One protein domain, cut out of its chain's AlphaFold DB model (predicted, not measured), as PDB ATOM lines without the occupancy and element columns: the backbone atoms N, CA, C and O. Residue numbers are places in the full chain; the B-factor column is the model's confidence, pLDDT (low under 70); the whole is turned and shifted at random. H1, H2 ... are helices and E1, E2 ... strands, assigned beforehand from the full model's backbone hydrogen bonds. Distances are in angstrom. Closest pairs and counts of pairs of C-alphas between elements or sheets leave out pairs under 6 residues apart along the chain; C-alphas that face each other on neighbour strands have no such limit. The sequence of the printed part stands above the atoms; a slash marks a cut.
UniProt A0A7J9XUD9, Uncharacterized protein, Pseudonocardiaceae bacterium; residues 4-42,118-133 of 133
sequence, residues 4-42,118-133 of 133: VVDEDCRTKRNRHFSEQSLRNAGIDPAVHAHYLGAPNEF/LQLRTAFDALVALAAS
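What this domain is: This is residues 4 to 42 and 118 to 133 of the 133 residues of an uncharacterized protein of Pseudonocardiaceae bacterium (UniProt A0A7J9XUD9). Two short parallel strands, E1 and E2, form the middle of a flat shape, with long H4 on one side and an arc of short H1, H2 and H3 on the other; residues 128 to 133 stick out. The 55 printed residues run E1, H1, H2, H3, E2, H4, mostly helix. The whole is only just compact, close to loose: radius of gyration of the C-alphas 12.0 A, spans 33 by 28 by 12 A.

How they stand to each other: E1, residues 4 to 6, and E2, residues 33 to 36, are parallel neighbours; N 5 and O 34, 3.0 A apart, are within hydrogen-bond range. With H1, residues 8 to 11, H2, residues 19 to 24, and H3, residues 29 to 32, between them, they make a strand-helix-strand unit. H2 and H3 only just touch, only at the corner, with 3 pairs of C-alphas within 8 A, the closest Glu 19 and Pro 29, 6.1 A. H4, residues 118 to 132, has its closest C-alphas to E2 at Ala 123 and His 34, 6.3 A; it is apart from H1, H2 and H3. Every O i to N i+4 pair is within hydrogen-bond range in H2 and H4; H1 and H3 are too short for one.

Where its parts are: E1 begins at C-alpha 4 (26.431, 38.273, -5.655). H4, 21.1 A long, ends at C-alpha 132 (29.691, 53.231, 4.039).

The domain as a whole: Residues 43 to 117 are not printed; C-alphas 42 and 118 are 11.9 A apart. Residues 11 to 15 have pLDDT under 70.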
ATOM      1  N   VAL A   4      26.039  38.381  -4.253       87.31
ATOM      2  CA  VAL A   4      26.431  38.273  -5.655       87.31
ATOM      3  C   VAL A   4      26.249  36.819  -6.065       87.31
ATOM      4  O   VAL A   4      26.789  35.923  -5.414       87.31
ATOM      5  N   VAL A   5      25.450  36.579  -7.099       86.75
ATOM      6  CA  VAL A   5      25.035  35.235  -7.516       86.75
ATOM      7  C   VAL A   5      25.181  35.117  -9.031       86.75
ATOM      8  O   VAL A   5      24.990  36.092  -9.747       86.75
ATOM      9  N   ASP A   6      25.524  33.932  -9.529       86.38
ATOM     10  CA  ASP A   6      25.515  33.652 -10.969       86.38
ATOM     11  C   ASP A   6      24.083  33.778 -11.527       86.38
ATOM     12  O   ASP A   6      23.129  33.294 -10.907       86.38
ATOM     13  N   GLU A   7      23.913  34.433 -12.676       87.25
ATOM     14  CA  GLU A   7      22.616  34.608 -13.347       87.25
ATOM     15  C   GLU A   7      21.950  33.253 -13.636       87.25
ATOM     16  O   GLU A   7      20.729  33.103 -13.502       87.25
ATOM     17  N   ASP A   8      22.737  32.210 -13.906       83.44
ATOM     18  CA  ASP A   8      22.207  30.879 -14.183       83.44
ATOM     19  C   ASP A   8      21.487  30.239 -12.979       83.44
ATOM     20  O   ASP A   8      20.662  29.333 -13.158       83.44
ATOM     21  N   CYS A   9      21.709  30.754 -11.764       82.00
ATOM     22  CA  CYS A   9      21.013  30.321 -10.554       82.00
ATOM     23  C   CYS A   9      19.554  30.787 -10.498       82.00
ATOM     24  O   CYS A   9      18.774  30.191  -9.751       82.00
ATOM     25  N   ARG A  10      19.162  31.800 -11.287       76.38
ATOM     26  CA  ARG A  10      17.760  32.242 -11.378       76.38
ATOM     27  C   ARG A  10      16.875  31.221 -12.077       76.38
ATOM     28  O   ARG A  10      15.737  30.999 -11.672       76.38
ATOM     29  N   THR A  11      17.389  30.635 -13.157       66.00
ATOM     30  CA  THR A  11      16.603  29.837 -14.109       66.00
ATOM     31  C   THR A  11      16.823  28.340 -13.938       66.00
ATOM     32  O   THR A  11      15.903  27.542 -14.145       66.00
ATOM     33  N   LYS A  12      18.029  27.918 -13.543       61.22
ATOM     34  CA  LYS A  12      18.337  26.507 -13.297       61.22
ATOM     35  C   LYS A  12      17.883  26.142 -11.885       61.22
ATOM     36  O   LYS A  12      17.842  26.986 -11.001       61.22
ATOM     37  N   ARG A  13      17.529  24.866 -11.664       54.88
ATOM     38  CA  ARG A  13      17.053  24.277 -10.388       54.88
ATOM     39  C   ARG A  13      18.081  24.378  -9.236       54.88
ATOM     40  O   ARG A  13      18.424  23.368  -8.623       54.88
ATOM     41  N   ASN A  14      18.590  25.560  -8.911       62.56
ATOM     42  CA  ASN A  14      19.383  25.781  -7.721       62.56
ATOM     43  C   ASN A  14      18.420  25.964  -6.546       62.56
ATOM     44  O   ASN A  14      17.856  27.034  -6.326       62.56
ATOM     45  N   ARG A  15      18.188  24.878  -5.800       63.56
ATOM     46  CA  ARG A  15      17.215  24.852  -4.696       63.56
ATOM     47  C   ARG A  15      17.527  25.854  -3.587       63.56
ATOM     48  O   ARG A  15      16.634  26.132  -2.798       63.56
ATOM     49  N   HIS A  16      18.746  26.379  -3.499       72.75
ATOM     50  CA  HIS A  16      19.139  27.289  -2.422       72.75
ATOM     51  C   HIS A  16      19.041  28.764  -2.817       72.75
ATOM     52  O   HIS A  16      18.643  29.575  -1.990       72.75
ATOM     53  N   PHE A  17      19.322  29.091  -4.081       76.19
ATOM     54  CA  PHE A  17      19.343  30.472  -4.581       76.19
ATOM     55  C   PHE A  17      18.233  30.785  -5.590       76.19
ATOM     56  O   PHE A  17      18.259  31.834  -6.223       76.19
ATOM     57  N   SER A  18      17.236  29.905  -5.725       76.81
ATOM     58  CA  SER A  18      16.013  30.258  -6.446       76.81
ATOM     59  C   SER A  18      15.302  31.423  -5.751       76.81
ATOM     60  O   SER A  18      15.338  31.526  -4.520       76.81
ATOM     61  N   GLU A  19      14.599  32.260  -6.518       80.75
ATOM     62  CA  GLU A  19      13.841  33.384  -5.956       80.75
ATOM     63  C   GLU A  19      12.880  32.931  -4.846       80.75
ATOM     64  O   GLU A  19      12.783  33.578  -3.806       80.75
ATOM     65  N   GLN A  20      12.226  31.779  -5.023       82.44
ATOM     66  CA  GLN A  20      11.329  31.216  -4.014       82.44
ATOM     67  C   GLN A  20      12.067  30.853  -2.719       82.44
ATOM     68  O   GLN A  20      11.571  31.128  -1.628       82.44
ATOM     69  N   SER A  21      13.248  30.245  -2.822       83.50
ATOM     70  CA  SER A  21      14.047  29.846  -1.656       83.50
ATOM     71  C   SER A  21      14.547  31.052  -0.870       83.50
ATOM     72  O   SER A  21      14.497  31.045   0.357       83.50
ATOM     73  N   LEU A  22      14.965  32.104  -1.575       85.81
ATOM     74  CA  LEU A  22      15.365  33.370  -0.967       85.81
ATOM     75  C   LEU A  22      14.183  34.034  -0.251       85.81
ATOM     76  O   LEU A  22      14.299  34.380   0.925       85.81
ATOM     77  N   ARG A  23      13.013  34.113  -0.901       88.00
ATOM     78  CA  ARG A  23      11.794  34.664  -0.283       88.00
ATOM     79  C   ARG A  23      11.375  33.883   0.963       88.00
ATOM     80  O   ARG A  23      11.038  34.495   1.971       88.00
ATOM     81  N   ASN A  24      11.465  32.551   0.936       87.81
ATOM     82  CA  ASN A  24      11.179  31.702   2.099       87.81
ATOM     83  C   ASN A  24      12.138  31.957   3.275       87.81
ATOM     84  O   ASN A  24      11.755  31.760   4.425       87.81
ATOM     85  N   ALA A  25      13.366  32.403   3.002       87.31
ATOM     86  CA  ALA A  25      14.341  32.801   4.013       87.31
ATOM     87  C   ALA A  25      14.185  34.269   4.471       87.31
ATOM     88  O   ALA A  25      15.022  34.763   5.223       87.31
ATOM     89  N   GLY A  26      13.143  34.981   4.020       88.94
ATOM     90  CA  GLY A  26      12.929  36.401   4.326       88.94
ATOM     91  C   GLY A  26      13.805  37.358   3.511       88.94
ATOM     92  O   GLY A  26      13.924  38.530   3.857       88.94
ATOM     93  N   ILE A  27      14.425  36.878   2.431       87.50
ATOM     94  CA  ILE A  27      15.312  37.658   1.567       87.50
ATOM     95  C   ILE A  27      14.537  38.039   0.311       87.50
ATOM     96  O   ILE A  27      14.175  37.171  -0.478       87.50
ATOM     97  N   ASP A  28      14.310  39.334   0.089       88.38
ATOM     98  CA  ASP A  28      13.784  39.810  -1.195       88.38
ATOM     99  C   ASP A  28      14.891  39.811  -2.268       88.38
ATOM    100  O   ASP A  28      15.815  40.621  -2.165       88.38
ATOM    101  N   PRO A  29      14.843  38.939  -3.295       85.94
ATOM    102  CA  PRO A  29      15.888  38.871  -4.316       85.94
ATOM    103  C   PRO A  29      16.009  40.162  -5.123       85.94
ATOM    104  O   PRO A  29      17.101  40.492  -5.566       85.94
ATOM    105  N   ALA A  30      14.911  40.906  -5.287       84.50
ATOM    106  CA  ALA A  30      14.916  42.162  -6.033       84.50
ATOM    107  C   ALA A  30      15.699  43.275  -5.319       84.50
ATOM    108  O   ALA A  30      16.148  44.220  -5.960       84.50
ATOM    109  N   VAL A  31      15.854  43.162  -3.998       84.19
ATOM    110  CA  VAL A  31      16.537  44.152  -3.155       84.19
ATOM    111  C   VAL A  31      17.925  43.666  -2.742       84.19
ATOM    112  O   VAL A  31      18.846  44.463  -2.603       84.19
ATOM    113  N   HIS A  32      18.082  42.361  -2.528       86.06
ATOM    114  CA  HIS A  32      19.263  41.798  -1.878       86.06
ATOM    115  C   HIS A  32      20.161  40.967  -2.803       86.06
ATOM    116  O   HIS A  32      21.220  40.540  -2.348       86.06
ATOM    117  N   ALA A  33      19.768  40.678  -4.048       86.69
ATOM    118  CA  ALA A  33      20.565  39.849  -4.955       86.69
ATOM    119  C   ALA A  33      21.030  40.630  -6.192       86.69
ATOM    120  O   ALA A  33      20.237  41.220  -6.922       86.69
ATOM    121  N   HIS A  34      22.333  40.566  -6.448       88.69
ATOM    122  CA  HIS A  34      22.987  41.010  -7.669       88.69
ATOM    123  C   HIS A  34      23.320  39.770  -8.496       88.69
ATOM    124  O   HIS A  34      24.290  39.064  -8.209       88.69
ATOM    125  N   TYR A  35      22.490  39.484  -9.493       88.69
ATOM    126  CA  TYR A  35      22.743  38.391 -10.422       88.69
ATOM    127  C   TYR A  35      23.698  38.845 -11.526       88.69
ATOM    128  O   TYR A  35      23.531  39.933 -12.078       88.69
ATOM    129  N   LEU A  36      24.722  38.039 -11.794       91.19
ATOM    130  CA  LEU A  36      25.791  38.350 -12.734       91.19
ATOM    131  C   LEU A  36      25.894  37.274 -13.808       91.19
ATOM    132  O   LEU A  36      26.121  36.104 -13.505       91.19
ATOM    133  N   GLY A  37      25.796  37.693 -15.064       89.31
ATOM    134  CA  GLY A  37      25.934  36.821 -16.223       89.31
ATOM    135  C   GLY A  37      25.464  37.513 -17.496       89.31
ATOM    136  O   GLY A  37      24.615  38.408 -17.466       89.31
ATOM    137  N   ALA A  38      26.055  37.142 -18.631       84.00
ATOM    138  CA  ALA A  38      25.670  37.690 -19.930       84.00
ATOM    139  C   ALA A  38      26.056  36.729 -21.073       84.00
ATOM    140  O   ALA A  38      27.208  36.750 -21.499       84.00
ATOM    141  N   PRO A  39      25.130  35.912 -21.613       85.69
ATOM    142  CA  PRO A  39      23.701  35.869 -21.303       85.69
ATOM    143  C   PRO A  39      23.325  35.073 -20.047       85.69
ATOM    144  O   PRO A  39      22.273  35.362 -19.489       85.69
ATOM    145  N   ASN A  40      24.114  34.080 -19.615       85.12
ATOM    146  CA  ASN A  40      23.689  33.170 -18.547       85.12
ATOM    147  C   ASN A  40      24.731  32.956 -17.451       85.12
ATOM    148  O   ASN A  40      24.353  32.938 -16.293       85.12
ATOM    149  N   GLU A  41      25.997  32.728 -17.792       90.25
ATOM    150  CA  GLU A  41      27.041  32.397 -16.812       90.25
ATOM    151  C   GLU A  41      27.912  33.613 -16.503       90.25
ATOM    152  O   GLU A  41      28.131  34.477 -17.363       90.25
ATOM    153  N   PHE A  42      28.475  33.649 -15.296       91.62
ATOM    154  CA  PHE A  42      29.444  34.671 -14.906       91.62
ATOM    155  C   PHE A  42      30.630  34.743 -15.887       91.62
ATOM    156  O   PHE A  42      31.061  35.828 -16.281       91.62
ATOM    157  N   LEU A 118      31.267  45.386 -16.561       93.25
ATOM    158  CA  LEU A 118      30.537  46.506 -15.959       93.25
ATOM    159  C   LEU A 118      29.545  46.039 -14.885       93.25
ATOM    160  O   LEU A 118      29.494  46.646 -13.825       93.25
ATOM    161  N   GLN A 119      28.824  44.933 -15.114       92.75
ATOM    162  CA  GLN A 119      27.895  44.380 -14.117       92.75
ATOM    163  C   GLN A 119      28.590  44.083 -12.777       92.75
ATOM    164  O   GLN A 119      28.040  44.375 -11.718       92.75
ATOM    165  N   LEU A 120      29.815  43.547 -12.821       93.50
ATOM    166  CA  LEU A 120      30.593  43.241 -11.624       93.50
ATOM    167  C   LEU A 120      31.066  44.520 -10.925       93.50
ATOM    168  O   LEU A 120      30.953  44.610  -9.705       93.50
ATOM    169  N   ARG A 121      31.541  45.520 -11.684       94.56
ATOM    170  CA  ARG A 121      31.913  46.834 -11.130       94.56
ATOM    171  C   ARG A 121      30.727  47.490 -10.419       94.56
ATOM    172  O   ARG A 121      30.837  47.823  -9.246       94.56
ATOM    173  N   THR A 122      29.569  47.544 -11.078       93.00
ATOM    174  CA  THR A 122      28.335  48.104 -10.510       93.00
ATOM    175  C   THR A 122      27.889  47.372  -9.243       93.00
ATOM    176  O   THR A 122      27.472  48.012  -8.278       93.00
ATOM    177  N   ALA A 123      27.974  46.036  -9.216       91.69
ATOM    178  CA  ALA A 123      27.642  45.265  -8.020       91.69
ATOM    179  C   ALA A 123      28.582  45.605  -6.853       91.69
ATOM    180  O   ALA A 123      28.119  45.807  -5.733       91.69
ATOM    181  N   PHE A 124      29.888  45.724  -7.106       91.88
ATOM    182  CA  PHE A 124      30.852  46.133  -6.084       91.88
ATOM    183  C   PHE A 124      30.613  47.562  -5.584       91.88
ATOM    184  O   PHE A 124      30.627  47.772  -4.372       91.88
ATOM    185  N   ASP A 125      30.333  48.518  -6.469       92.31
ATOM    186  CA  ASP A 125      30.040  49.902  -6.081       92.31
ATOM    187  C   ASP A 125      28.815  49.982  -5.157       92.31
ATOM    188  O   ASP A 125      28.843  50.672  -4.135       92.31
ATOM    189  N   ALA A 126      27.760  49.219  -5.462       89.06
ATOM    190  CA  ALA A 126      26.572  49.130  -4.615       89.06
ATOM    191  C   ALA A 126      26.890  48.558  -3.220       89.06
ATOM    192  O   ALA A 126      26.392  49.061  -2.211       89.06
ATOM    193  N   LEU A 127      27.749  47.534  -3.147       88.88
ATOM    194  CA  LEU A 127      28.188  46.943  -1.880       88.88
ATOM    195  C   LEU A 127      29.037  47.911  -1.050       88.88
ATOM    196  O   LEU A 127      28.859  47.992   0.164       88.88
ATOM    197  N   VAL A 128      29.942  48.652  -1.693       90.88
ATOM    198  CA  VAL A 128      30.773  49.665  -1.028       90.88
ATOM    199  C   VAL A 128      29.905  50.795  -0.479       90.88
ATOM    200  O   VAL A 128      30.071  51.175   0.677       90.88
ATOM    201  N   ALA A 129      28.944  51.287  -1.265       89.44
ATOM    202  CA  ALA A 129      28.007  52.316  -0.820       89.44
ATOM    203  C   ALA A 129      27.185  51.858   0.396       89.44
ATOM    204  O   ALA A 129      27.018  52.624   1.341       89.44
ATOM    205  N   LEU A 130      26.734  50.597   0.405       86.25
ATOM    206  CA  LEU A 130      26.007  50.006   1.531       86.25
ATOM    207  C   LEU A 130      26.877  49.833   2.788       86.25
ATOM    208  O   LEU A 130      26.370  49.904   3.899       86.25
ATOM    209  N   ALA A 131      28.173  49.564   2.639       88.38
ATOM    210  CA  ALA A 131      29.079  49.436   3.781       88.38
ATOM    211  C   ALA A 131      29.467  50.793   4.394       88.38
ATOM    212  O   ALA A 131      29.876  50.846   5.552       88.38
ATOM    213  N   ALA A 132      29.376  51.872   3.612       89.56
ATOM    214  CA  ALA A 132      29.691  53.231   4.039       89.56
ATOM    215  C   ALA A 132      28.504  53.973   4.689       89.56
ATOM    216  O   ALA A 132      28.710  55.062   5.228       89.56
ATOM    217  N   SER A 133      27.290  53.414   4.613       74.44
ATOM    218  CA  SER A 133      26.066  53.939   5.242       74.44
ATOM    219  C   SER A 133      25.887  53.436   6.668       74.44
ATOM    220  O   SER A 133      25.510  54.257   7.531       74.44
TER     221      SER A 133